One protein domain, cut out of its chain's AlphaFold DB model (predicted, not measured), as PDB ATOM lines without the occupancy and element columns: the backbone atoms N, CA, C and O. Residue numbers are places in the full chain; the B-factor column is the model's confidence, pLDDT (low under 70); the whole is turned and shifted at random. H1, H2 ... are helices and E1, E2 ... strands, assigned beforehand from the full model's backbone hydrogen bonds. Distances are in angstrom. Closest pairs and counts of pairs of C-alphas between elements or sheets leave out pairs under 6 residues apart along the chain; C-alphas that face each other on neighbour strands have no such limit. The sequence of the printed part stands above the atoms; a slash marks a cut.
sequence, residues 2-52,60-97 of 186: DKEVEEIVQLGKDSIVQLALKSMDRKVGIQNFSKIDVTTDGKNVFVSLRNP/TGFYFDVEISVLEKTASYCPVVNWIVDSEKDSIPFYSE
ATOM      1  N   ASP A   2      21.344 -48.569  -3.017       90.44
ATOM      2  CA  ASP A   2      22.140 -49.361  -3.958       90.44
ATOM      3  C   ASP A   2      23.604 -49.399  -3.510       90.44
ATOM      4  O   ASP A   2      24.123 -48.414  -2.986       90.44
ATOM      5  N   LYS A   3      24.272 -50.537  -3.725       90.56
ATOM      6  CA  LYS A   3      25.657 -50.775  -3.286       90.56
ATOM      7  C   LYS A   3      26.633 -49.698  -3.786       90.56
ATOM      8  O   LYS A   3      27.507 -49.263  -3.049       90.56
ATOM      9  N   GLU A   4      26.443 -49.218  -5.013       90.00
ATOM     10  CA  GLU A   4      27.253 -48.140  -5.596       90.00
ATOM     11  C   GLU A   4      27.105 -46.818  -4.822       90.00
ATOM     12  O   GLU A   4      28.070 -46.078  -4.640       90.00
ATOM     13  N   VAL A   5      25.903 -46.529  -4.311       89.44
ATOM     14  CA  VAL A   5      25.645 -45.333  -3.496       89.44
ATOM     15  C   VAL A   5      26.335 -45.456  -2.136       89.44
ATOM     16  O   VAL A   5      26.916 -44.481  -1.664       89.44
ATOM     17  N   GLU A   6      26.324 -46.641  -1.521       92.19
ATOM     18  CA  GLU A   6      27.051 -46.914  -0.271       92.19
ATOM     19  C   GLU A   6      28.562 -46.705  -0.428       92.19
ATOM     20  O   GLU A   6      29.184 -46.052   0.413       92.19
ATOM     21  N   GLU A   7      29.141 -47.180  -1.532       92.88
ATOM     22  CA  GLU A   7      30.565 -47.007  -1.838       92.88
ATOM     23  C   GLU A   7      30.940 -45.527  -2.022       92.88
ATOM     24  O   GLU A   7      31.938 -45.065  -1.465       92.88
ATOM     25  N   ILE A   8      30.115 -44.746  -2.727       92.56
ATOM     26  CA  ILE A   8      30.332 -43.298  -2.892       92.56
ATOM     27  C   ILE A   8      30.251 -42.572  -1.543       92.56
ATOM     28  O   ILE A   8      31.089 -41.713  -1.248       92.56
ATOM     29  N   VAL A   9      29.263 -42.915  -0.710       90.44
ATOM     30  CA  VAL A   9      29.122 -42.338   0.636       90.44
ATOM     31  C   VAL A   9      30.354 -42.650   1.483       90.44
ATOM     32  O   VAL A   9      30.858 -41.754   2.166       90.44
ATOM     33  N   GLN A  10      30.869 -43.877   1.419       92.06
ATOM     34  CA  GLN A  10      32.057 -44.267   2.173       92.06
ATOM     35  C   GLN A  10      33.306 -43.505   1.714       92.06
ATOM     36  O   GLN A  10      34.002 -42.937   2.551       92.06
ATOM     37  N   LEU A  11      33.540 -43.380   0.404       93.75
ATOM     38  CA  LEU A  11      34.652 -42.584  -0.138       93.75
ATOM     39  C   LEU A  11      34.593 -41.115   0.313       93.75
ATOM     40  O   LEU A  11      35.624 -40.499   0.613       93.75
ATOM     41  N   GLY A  12      33.385 -40.550   0.382       93.94
ATOM     42  CA  GLY A  12      33.154 -39.211   0.917       93.94
ATOM     43  C   GLY A  12      33.537 -39.105   2.394       93.94
ATOM     44  O   GLY A  12      34.291 -38.202   2.767       93.94
ATOM     45  N   LYS A  13      33.077 -40.048   3.226       93.75
ATOM     46  CA  LYS A  13      33.435 -40.118   4.653       93.75
ATOM     47  C   LYS A  13      34.943 -40.258   4.849       93.75
ATOM     48  O   LYS A  13      35.520 -39.481   5.607       93.75
ATOM     49  N   ASP A  14      35.592 -41.162   4.122       94.12
ATOM     50  CA  ASP A  14      37.037 -41.395   4.215       94.12
ATOM     51  C   ASP A  14      37.832 -40.128   3.867       94.12
ATOM     52  O   ASP A  14      38.790 -39.769   4.554       94.12
ATOM     53  N   SER A  15      37.394 -39.396   2.838       94.56
ATOM     54  CA  SER A  15      38.009 -38.125   2.440       94.56
ATOM     55  C   SER A  15      37.885 -37.059   3.534       94.56
ATOM     56  O   SER A  15      38.852 -36.349   3.817       94.56
ATOM     57  N   ILE A  16      36.719 -36.962   4.182       95.06
ATOM     58  CA  ILE A  16      36.487 -36.039   5.304       95.06
ATOM     59  C   ILE A  16      37.388 -36.399   6.491       95.06
ATOM     60  O   ILE A  16      38.038 -35.519   7.052       95.06
ATOM     61  N   VAL A  17      37.490 -37.684   6.838       95.06
ATOM     62  CA  VAL A  17      38.347 -38.161   7.935       95.06
ATOM     63  C   VAL A  17      39.819 -37.847   7.659       95.06
ATOM     64  O   VAL A  17      40.526 -37.357   8.540       95.06
ATOM     65  N   GLN A  18      40.295 -38.043   6.426       92.31
ATOM     66  CA  GLN A  18      41.664 -37.673   6.051       92.31
ATOM     67  C   GLN A  18      41.926 -36.166   6.145       92.31
ATOM     68  O   GLN A  18      43.021 -35.757   6.537       92.31
ATOM     69  N   LEU A  19      40.952 -35.329   5.776       92.12
ATOM     70  CA  LEU A  19      41.053 -33.878   5.944       92.12
ATOM     71  C   LEU A  19      41.109 -33.494   7.425       92.12
ATOM     72  O   LEU A  19      41.938 -32.665   7.800       92.12
ATOM     73  N   ALA A  20      40.288 -34.135   8.257       92.81
ATOM     74  CA  ALA A  20      40.268 -33.926   9.699       92.81
ATOM     75  C   ALA A  20      41.625 -34.268  10.335       92.81
ATOM     76  O   ALA A  20      42.215 -33.427  11.010       92.81
ATOM     77  N   LEU A  21      42.191 -35.440  10.034       91.12
ATOM     78  CA  LEU A  21      43.497 -35.849  10.564       91.12
ATOM     79  C   LEU A  21      44.633 -34.892  10.179       91.12
ATOM     80  O   LEU A  21      45.532 -34.653  10.978       91.12
ATOM     81  N   LYS A  22      44.591 -34.294   8.981       88.69
ATOM     82  CA  LYS A  22      45.586 -33.291   8.551       88.69
ATOM     83  C   LYS A  22      45.512 -31.980   9.334       88.69
ATOM     84  O   LYS A  22      46.471 -31.214   9.291       88.69
ATOM     85  N   SER A  23      44.383 -31.695   9.984       85.94
ATOM     86  CA  SER A  23      44.213 -30.499  10.817       85.94
ATOM     87  C   SER A  23      44.742 -30.676  12.241       85.94
ATOM     88  O   SER A  23      44.870 -29.693  12.964       85.94
ATOM     89  N   MET A  24      45.091 -31.904  12.631       85.00
ATOM     90  CA  MET A  24      45.697 -32.173  13.928       85.00
ATOM     91  C   MET A  24      47.173 -31.764  13.948       85.00
ATOM     92  O   MET A  24      47.928 -32.005  13.007       85.00
ATOM     93  N   ASP A  25      47.596 -31.194  15.070       78.50
ATOM     94  CA  ASP A  25      48.981 -30.822  15.372       78.50
ATOM     95  C   ASP A  25      49.848 -32.017  15.811       78.50
ATOM     96  O   ASP A  25      51.060 -31.889  15.999       78.50
ATOM     97  N   ARG A  26      49.244 -33.202  15.938       79.00
ATOM     98  CA  ARG A  26      49.894 -34.444  16.366       79.00
ATOM     99  C   ARG A  26      49.783 -35.531  15.305       79.00
ATOM    100  O   ARG A  26      48.779 -35.661  14.610       79.00
ATOM    101  N   LYS A  27      50.818 -36.370  15.220       79.25
ATOM    102  CA  LYS A  27      50.810 -37.560  14.360       79.25
ATOM    103  C   LYS A  27      49.980 -38.662  15.017       79.25
ATOM    104  O   LYS A  27      50.471 -39.352  15.904       79.25
ATOM    105  N   VAL A  28      48.750 -38.836  14.547       86.38
ATOM    106  CA  VAL A  28      47.859 -39.949  14.899       86.38
ATOM    107  C   VAL A  28      47.208 -40.492  13.628       86.38
ATOM    108  O   VAL A  28      47.060 -39.760  12.646       86.38
ATOM    109  N   GLY A  29      46.868 -41.778  13.612       87.81
ATOM    110  CA  GLY A  29      46.146 -42.387  12.499       87.81
ATOM    111  C   GLY A  29      44.810 -42.976  12.935       87.81
ATOM    112  O   GLY A  29      44.567 -43.191  14.119       87.81
ATOM    113  N   ILE A  30      43.944 -43.260  11.959       90.06
ATOM    114  CA  ILE A  30      42.626 -43.863  12.208       90.06
ATOM    115  C   ILE A  30      42.713 -45.200  12.954       90.06
ATOM    116  O   ILE A  30      41.811 -45.532  13.706       90.06
ATOM    117  N   GLN A  31      43.814 -45.938  12.794       90.81
ATOM    118  CA  GLN A  31      44.042 -47.230  13.440       90.81
ATOM    119  C   GLN A  31      44.147 -47.154  14.970       90.81
ATOM    120  O   GLN A  31      44.105 -48.183  15.633       90.81
ATOM    121  N   ASN A  32      44.319 -45.953  15.528       91.62
ATOM    122  CA  ASN A  32      44.318 -45.724  16.969       91.62
ATOM    123  C   ASN A  32      42.903 -45.700  17.565       91.62
ATOM    124  O   ASN A  32      42.764 -45.635  18.783       91.62
ATOM    125  N   PHE A  33      41.864 -45.723  16.727       92.81
ATOM    126  CA  PHE A  33      40.478 -45.553  17.137       92.81
ATOM    127  C   PHE A  33      39.626 -46.712  16.631       92.81
ATOM    128  O   PHE A  33      39.757 -47.156  15.491       92.81
ATOM    129  N   SER A  34      38.730 -47.189  17.487       91.81
ATOM    130  CA  SER A  34      37.783 -48.261  17.157       91.81
ATOM    131  C   SER A  34      36.489 -47.731  16.544       91.81
ATOM    132  O   SER A  34      35.797 -48.478  15.851       91.81
ATOM    133  N   LYS A  35      36.168 -46.447  16.753       92.44
ATOM    134  CA  LYS A  35      34.993 -45.787  16.174       92.44
ATOM    135  C   LYS A  35      35.336 -44.463  15.514       92.44
ATOM    136  O   LYS A  35      36.164 -43.699  16.010       92.44
ATOM    137  N   ILE A  36      34.671 -44.215  14.388       94.25
ATOM    138  CA  ILE A  36      34.806 -43.005  13.585       94.25
ATOM    139  C   ILE A  36      33.411 -42.561  13.163       94.25
ATOM    140  O   ILE A  36      32.770 -43.224  12.347       94.25
ATOM    141  N   ASP A  37      32.977 -41.417  13.673       93.81
ATOM    142  CA  ASP A  37      31.698 -40.809  13.329       93.81
ATOM    143  C   ASP A  37      31.916 -39.491  12.596       93.81
ATOM    144  O   ASP A  37      32.717 -38.650  13.005       93.81
ATOM    145  N   VAL A  38      31.172 -39.294  11.507       94.69
ATOM    146  CA  VAL A  38      31.139 -38.031  10.763       94.69
ATOM    147  C   VAL A  38      29.746 -37.443  10.909       94.69
ATOM    148  O   VAL A  38      28.766 -38.037  10.456       94.69
ATOM    149  N   THR A  39      29.659 -36.276  11.537       94.19
ATOM    150  CA  THR A  39      28.398 -35.571  11.784       94.19
ATOM    151  C   THR A  39      28.469 -34.133  11.279       94.19
ATOM    152  O   THR A  39      29.532 -33.617  10.936       94.19
ATOM    153  N   THR A  40      27.318 -33.477  11.162       92.81
ATOM    154  CA  THR A  40      27.227 -32.078  10.738       92.81
ATOM    155  C   THR A  40      26.045 -31.409  11.420       92.81
ATOM    156  O   THR A  40      25.006 -32.034  11.625       92.81
ATOM    157  N   ASP A  41      26.195 -30.129  11.743       91.50
ATOM    158  CA  ASP A  41      25.107 -29.255  12.194       91.50
ATOM    159  C   ASP A  41      24.547 -28.382  11.044       91.50
ATOM    160  O   ASP A  41      23.764 -27.460  11.272       91.50
ATOM    161  N   GLY A  42      24.973 -28.645   9.801       91.19
ATOM    162  CA  GLY A  42      24.649 -27.861   8.607       91.19
ATOM    163  C   GLY A  42      25.533 -26.629   8.384       91.19
ATOM    164  O   GLY A  42      25.494 -26.053   7.296       91.19
ATOM    165  N   LYS A  43      26.347 -26.228   9.367       92.38
ATOM    166  CA  LYS A  43      27.338 -25.144   9.247       92.38
ATOM    167  C   LYS A  43      28.761 -25.674   9.232       92.38
ATOM    168  O   LYS A  43      29.609 -25.111   8.547       92.38
ATOM    169  N   ASN A  44      29.009 -26.734   9.984       92.12
ATOM    170  CA  ASN A  44      30.300 -27.361  10.141       92.12
ATOM    171  C   ASN A  44      30.191 -28.883  10.009       92.12
ATOM    172  O   ASN A  44      29.102 -29.462  10.055       92.12
ATOM    173  N   VAL A  45      31.336 -29.524   9.805       95.19
ATOM    174  CA  VAL A  45      31.478 -30.977   9.743       95.19
ATOM    175  C   VAL A  45      32.391 -31.393  10.882       95.19
ATOM    176  O   VAL A  45      33.507 -30.887  10.996       95.19
ATOM    177  N   PHE A  46      31.913 -32.321  11.701       95.31
ATOM    178  CA  PHE A  46      32.621 -32.838  12.858       95.31
ATOM    179  C   PHE A  46      33.030 -34.284  12.605       95.31
ATOM    180  O   PHE A  46      32.225 -35.095  12.140       95.31
ATOM    181  N   VAL A  47      34.280 -34.603  12.921       96.62
ATOM    182  CA  VAL A  47      34.792 -35.973  12.936       96.62
ATOM    183  C   VAL A  47      35.095 -36.342  14.379       96.62
ATOM    184  O   VAL A  47      35.925 -35.698  15.017       96.62
ATOM    185  N   SER A  48      34.423 -37.371  14.882       95.44
ATOM    186  CA  SER A  48      34.671 -37.948  16.200       95.44
ATOM    187  C   SER A  48      35.423 -39.263  16.030       95.44
ATOM    188  O   SER A  48      34.942 -40.177  15.364       95.44
ATOM    189  N   LEU A  49      36.623 -39.339  16.595       94.94
ATOM    190  CA  LEU A  49      37.465 -40.529  16.637       94.94
ATOM    191  C   LEU A  49      37.483 -41.021  18.080       94.94
ATOM    192  O   LEU A  49      37.866 -40.259  18.966       94.94
ATOM    193  N   ARG A  50      37.031 -42.248  18.342       94.06
ATOM    194  CA  ARG A  50      36.761 -42.702  19.712       94.06
ATOM    195  C   ARG A  50      37.234 -44.118  19.995       94.06
ATOM    196  O   ARG A  50      37.243 -44.981  19.115       94.06
ATOM    197  N   ASN A  51      37.541 -44.353  21.267       94.69
ATOM    198  CA  ASN A  51      37.700 -45.669  21.867       94.69
ATOM    199  C   ASN A  51      36.695 -45.833  23.018       94.69
ATOM    200  O   ASN A  51      36.925 -45.313  24.113       94.69
ATOM    201  N   PRO A  52      35.573 -46.541  22.786       94.38
ATOM    202  CA  PRO A  52      34.547 -46.774  23.803       94.38
ATOM    203  C   PRO A  52      35.086 -47.511  25.028       94.38
ATOM    204  O   PRO A  52      34.747 -47.164  26.152       94.38
ATOM    205  N   THR A  60      49.961 -44.428  33.892       91.19
ATOM    206  CA  THR A  60      49.887 -44.040  32.477       91.19
ATOM    207  C   THR A  60      48.833 -42.975  32.203       91.19
ATOM    208  O   THR A  60      47.899 -42.747  32.977       91.19
ATOM    209  N   GLY A  61      48.971 -42.326  31.049       91.81
ATOM    210  CA  GLY A  61      47.950 -41.467  30.475       91.81
ATOM    211  C   GLY A  61      47.915 -41.626  28.963       91.81
ATOM    212  O   GLY A  61      48.958 -41.821  28.340       91.81
ATOM    213  N   PHE A  62      46.721 -41.527  28.379       93.50
ATOM    214  CA  PHE A  62      46.535 -41.590  26.930       93.50
ATOM    215  C   PHE A  62      45.441 -40.641  26.457       93.50
ATOM    216  O   PHE A  62      44.460 -40.387  27.159       93.50
ATOM    217  N   TYR A  63      45.570 -40.188  25.214       93.56
ATOM    218  CA  TYR A  63      44.447 -39.657  24.450       93.56
ATOM    219  C   TYR A  63      43.686 -40.817  23.801       93.56
ATOM    220  O   TYR A  63      44.228 -41.518  22.946       93.56
ATOM    221  N   PHE A  64      42.439 -41.026  24.224       94.88
ATOM    222  CA  PHE A  64      41.570 -42.086  23.700       94.88
ATOM    223  C   PHE A  64      40.622 -41.593  22.614       94.88
ATOM    224  O   PHE A  64      40.322 -42.347  21.689       94.88
ATOM    225  N   ASP A  65      40.181 -40.342  22.740       94.25
ATOM    226  CA  ASP A  65      39.133 -39.748  21.925       94.25
ATOM    227  C   ASP A  65      39.600 -38.393  21.375       94.25
ATOM    228  O   ASP A  65      40.356 -37.664  22.030       94.25
ATOM    229  N   VAL A  66      39.137 -38.056  20.172       94.19
ATOM    230  CA  VAL A  66      39.383 -36.778  19.496       94.19
ATOM    231  C   VAL A  66      38.107 -36.319  18.812       94.19
ATOM    232  O   VAL A  66      37.464 -37.084  18.095       94.19
ATOM    233  N   GLU A  67      37.781 -35.046  18.972       94.75
ATOM    234  CA  GLU A  67      36.746 -34.373  18.199       94.75
ATOM    235  C   GLU A  67      37.383 -33.296  17.322       94.75
ATOM    236  O   GLU A  67      38.161 -32.472  17.801       94.75
ATOM    237  N   ILE A  68      37.088 -33.317  16.023       95.19
ATOM    238  CA  ILE A  68      37.708 -32.438  15.032       95.19
ATOM    239  C   ILE A  68      36.623 -31.677  14.284       95.19
ATOM    240  O   ILE A  68      35.751 -32.274  13.658       95.19
ATOM    241  N   SER A  69      36.729 -30.356  14.294       94.69
ATOM    242  CA  SER A  69      35.921 -29.436  13.502       94.69
ATOM    243  C   SER A  69      36.636 -29.169  12.175       94.69
ATOM    244  O   SER A  69      37.649 -28.466  12.123       94.69
ATOM    245  N   VAL A  70      36.153 -29.768  11.085       92.94
ATOM    246  CA  VAL A  70      36.886 -29.812   9.807       92.94
ATOM    247  C   VAL A  70      37.010 -28.429   9.172       92.94
ATOM    248  O   VAL A  70      38.075 -28.087   8.653       92.94
ATOM    249  N   LEU A  71      35.946 -27.619   9.200       92.25
ATOM    250  CA  LEU A  71      35.962 -26.302   8.553       92.25
ATOM    251  C   LEU A  71      36.692 -25.254   9.396       92.25
ATOM    252  O   LEU A  71      37.403 -24.417   8.837       92.25
ATOM    253  N   GLU A  72      36.567 -25.317  10.723       92.69
ATOM    254  CA  GLU A  72      37.296 -24.424  11.637       92.69
ATOM    255  C   GLU A  72      38.752 -24.852  11.836       92.69
ATOM    256  O   GLU A  72      39.559 -24.048  12.298       92.69
ATOM    257  N   LYS A  73      39.106 -26.085  11.446       90.81
ATOM    258  CA  LYS A  73      40.445 -26.674  11.594       90.81
ATOM    259  C   LYS A  73      40.908 -26.693  13.048       90.81
ATOM    260  O   LYS A  73      42.061 -26.386  13.347       90.81
ATOM    261  N   THR A  74      39.995 -27.035  13.947       91.19
ATOM    262  CA  THR A  74      40.264 -27.169  15.379       91.19
ATOM    263  C   THR A  74      40.053 -28.615  15.805       91.19
ATOM    264  O   THR A  74      39.178 -29.310  15.290       91.19
ATOM    265  N   ALA A  75      40.871 -29.073  16.749       91.94
ATOM    266  CA  ALA A  75      40.747 -30.385  17.364       91.94
ATOM    267  C   ALA A  75      40.674 -30.224  18.884       91.94
ATOM    268  O   ALA A  75      41.388 -29.406  19.467       91.94
ATOM    269  N   SER A  76      39.810 -31.012  19.511       91.06
ATOM    270  CA  SER A  76      39.654 -31.115  20.955       91.06
ATOM    271  C   SER A  76      39.954 -32.545  21.375       91.06
ATOM    272  O   SER A  76      39.421 -33.501  20.809       91.06
ATOM    273  N   TYR A  77      40.834 -32.693  22.355       90.31
ATOM    274  CA  TYR A  77      41.190 -33.980  22.926       90.31
ATOM    275  C   TYR A  77      41.668 -33.782  24.364       90.31
ATOM    276  O   TYR A  77      42.408 -32.846  24.675       90.31
ATOM    277  N   CYS A  78      41.235 -34.673  25.251       86.81
ATOM    278  CA  CYS A  78      41.578 -34.642  26.669       86.81
ATOM    279  C   CYS A  78      42.180 -35.990  27.061       86.81
ATOM    280  O   CYS A  78      41.610 -37.028  26.710       86.81
ATOM    281  N   PRO A  79      43.322 -36.009  27.766       90.19
ATOM    282  CA  PRO A  79      43.916 -37.265  28.171       90.19
ATOM    283  C   PRO A  79      43.117 -37.853  29.335       90.19
ATOM    284  O   PRO A  79      42.662 -37.128  30.224       90.19
ATOM    285  N   VAL A  80      42.995 -39.175  29.355       92.06
ATOM    286  CA  VAL A  80      42.570 -39.915  30.546       92.06
ATOM    287  C   VAL A  80      43.835 -40.419  31.225       92.06
ATOM    288  O   VAL A  80      44.733 -40.927  30.554       92.06
ATOM    289  N   VAL A  81      43.916 -40.253  32.543       90.81
ATOM    290  CA  VAL A  81      45.094 -40.615  33.340       90.81
ATOM    291  C   VAL A  81      44.738 -41.618  34.433       90.81
ATOM    292  O   VAL A  81      43.616 -41.623  34.956       90.81
ATOM    293  N   ASN A  82      45.711 -42.452  34.779       91.75
ATOM    294  CA  ASN A  82      45.684 -43.356  35.917       91.75
ATOM    295  C   ASN A  82      46.830 -42.991  36.876       91.75
ATOM    296  O   ASN A  82      47.907 -43.581  36.832       91.75
ATOM    297  N   TRP A  83      46.563 -41.985  37.719       81.25
ATOM    298  CA  TRP A  83      47.477 -41.372  38.701       81.25
ATOM    299  C   TRP A  83      48.616 -40.533  38.109       81.25
ATOM    300  O   TRP A  83      48.507 -40.083  36.969       81.25
ATOM    301  N   ILE A  84      49.593 -40.150  38.949       61.56
ATOM    302  CA  ILE A  84      50.525 -39.043  38.695       61.56
ATOM    303  C   ILE A  84      51.454 -39.413  37.546       61.56
ATOM    304  O   ILE A  84      52.514 -40.000  37.729       61.56
ATOM    305  N   VAL A  85      51.052 -39.008  36.350       59.59
ATOM    306  CA  VAL A  85      51.959 -38.887  35.224       59.59
ATOM    307  C   VAL A  85      52.662 -37.543  35.404       59.59
ATOM    308  O   VAL A  85      52.066 -36.491  35.167       59.59
ATOM    309  N   ASP A  86      53.909 -37.566  35.872       58.91
ATOM    310  CA  ASP A  86      54.765 -36.378  36.040       58.91
ATOM    311  C   ASP A  86      55.300 -35.919  34.667       58.91
ATOM    312  O   ASP A  86      56.495 -35.771  34.418       58.91
ATOM    313  N   SER A  87      54.385 -35.807  33.707       59.50
ATOM    314  CA  SER A  87      54.682 -35.641  32.295       59.50
ATOM    315  C   SER A  87      54.032 -34.375  31.770       59.50
ATOM    316  O   SER A  87      52.839 -34.136  31.983       59.50
ATOM    317  N   GLU A  88      54.792 -33.584  31.023       63.91
ATOM    318  CA  GLU A  88      54.241 -32.476  30.250       63.91
ATOM    319  C   GLU A  88      53.127 -33.004  29.328       63.91
ATOM    320  O   GLU A  88      53.282 -34.056  28.702       63.91
ATOM    321  N   LYS A  89      52.005 -32.275  29.215       63.34
ATOM    322  CA  LYS A  89      50.847 -32.650  28.369       63.34
ATOM    323  C   LYS A  89      51.229 -32.999  26.921       63.34
ATOM    324  O   LYS A  89      50.507 -33.734  26.238       63.34
ATOM    325  N   ASP A  90      52.364 -32.491  26.453       64.56
ATOM    326  CA  ASP A  90      52.892 -32.735  25.114       64.56
ATOM    327  C   ASP A  90      53.483 -34.133  24.923       64.56
ATOM    328  O   ASP A  90      53.467 -34.653  23.809       64.56
ATOM    329  N   SER A  91      53.864 -34.804  26.006       80.12
ATOM    330  CA  SER A  91      54.449 -36.150  25.974       80.12
ATOM    331  C   SER A  91      53.434 -37.296  26.075       80.12
ATOM    332  O   SER A  91      53.791 -38.443  25.811       80.12
ATOM    333  N   ILE A  92      52.167 -37.009  26.402       88.31
ATOM    334  CA  ILE A  92      51.117 -38.033  26.508       88.31
ATOM    335  C   ILE A  92      50.808 -38.610  25.109       88.31
ATOM    336  O   ILE A  92      50.475 -37.843  24.195       88.31
ATOM    337  N   PRO A  93      50.907 -39.937  24.903       90.56
ATOM    338  CA  PRO A  93      50.648 -40.554  23.607       90.56
ATOM    339  C   PRO A  93      49.150 -40.765  23.343       90.56
ATOM    340  O   PRO A  93      48.316 -40.781  24.249       90.56
ATOM    341  N   PHE A  94      48.800 -40.974  22.073       92.25
ATOM    342  CA  PHE A  94      47.502 -41.551  21.721       92.25
ATOM    343  C   PHE A  94      47.466 -43.028  22.096       92.25
ATOM    344  O   PHE A  94      48.475 -43.728  21.973       92.25
ATOM    345  N   TYR A  95      46.301 -43.493  22.540       93.88
ATOM    346  CA  TYR A  95      46.089 -44.897  22.850       93.88
ATOM    347  C   TYR A  95      46.395 -45.766  21.626       93.88
ATOM    348  O   TYR A  95      46.048 -45.441  20.487       93.88
ATOM    349  N   SER A  96      47.077 -46.877  21.868       91.25
ATOM    350  CA  SER A  96      47.315 -47.907  20.871       91.25
ATOM    351  C   SER A  96      47.163 -49.245  21.558       91.25
ATOM    352  O   SER A  96      47.922 -49.571  22.469       91.25
ATOM    353  N   GLU A  97      46.181 -50.019  21.118       90.38
ATOM    354  CA  GLU A  97      45.918 -51.318  21.713       90.38
ATOM    355  C   GLU A  97      47.078 -52.283  21.434       90.38
ATOM    356  O   GLU A  97      47.459 -52.525  20.286       90.38
TER     357      GLU A  97
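What this domain is: This is residues 2 to 52 and 60 to 97 of the 186 residues of an uncharacterized protein of Muricauda sp (UniProt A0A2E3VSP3). A four-stranded antiparallel sheet, E1, E2, E4 and E5, has one face crossed by the second half of a long helix, H1, while residues 2 to 12, of which 3 to 12 belong to H1, stick out as a free arm. Away from this arm, E3 and E6 make a small two-stranded ribbon that carries on the line of E4 and E5, and beyond it residues 82 to 97 loop out and fold back with no named element. The printed part has 89 residues, with one named helix and six named strands in the order H1 E1 E2 E3 E4 E5 E6, and its class is mixed, helices and strands. It is only just loose, close to compact, with a radius of gyration of the C-alphas of 14.8 A, and its outline is elongated, spanning 52 by 27 by 20 A.

Where its parts are: Begin in the large sheet: find C-alpha 35 at (34.993, -45.787, 16.174), from which E1, residues 35 to 40, runs 16.7 A. E2, residues 45 to 50, runs 16.3 A; E4 is residues 66 to 69 and E5 residues 74 to 76. The small sheet holds E3, residues 61 to 63, and E6, residues 79 to 81, which ends at C-alpha 81 at (45.094, -40.615, 33.340). Then look for H1, residues 3 to 22, which starts at C-alpha 3 at (25.657, -50.775, -3.286) and runs 29.0 A.

How they stand to each other: Across the large sheet the order is E1 E2 E4 E5, with E1 and E5 as edge strands. E1 and E2 form a hairpin, with N 37 and O 48 2.9 A apart, within hydrogen-bond range. E2 and E4 are antiparallel at 174 degrees, with N 49 and O 66 at 2.8 A. E4 and E5 form a hairpin, with N 76 and O 67 at 2.8 A. H1 is on one face of this sheet, at a height over the sheet of 9.8 A, and the two form two layers, a helix on one face of a sheet. It lies over E1 and E2, and runs across the strands, at 86 degrees to E1 on the local plane. Its closest C-alphas to E2 are those of Val 17 and Val 47, 6.5 A apart. In H1 every O i to N i+4 pair is within hydrogen-bond range. E3 runs on into E4 at 32 degrees, and E5 runs on into E6 at 16 degrees. E3 and E6 are antiparallel, with N 80 and O 62 at 2.9 A; H1 is apart from both.

The domain as a whole: The C-alphas of Asp 2 and Asp 86, the two farthest apart, are 53.2 A from each other. Residues 53 to 59 are not printed, and C-alphas 52 and 60 are 17.8 A apart across this cut. The link from H1 to E1 is long, with 12 residues. Mean pLDDT of the printed part is 89.1; residues 84 to 90 are under 70.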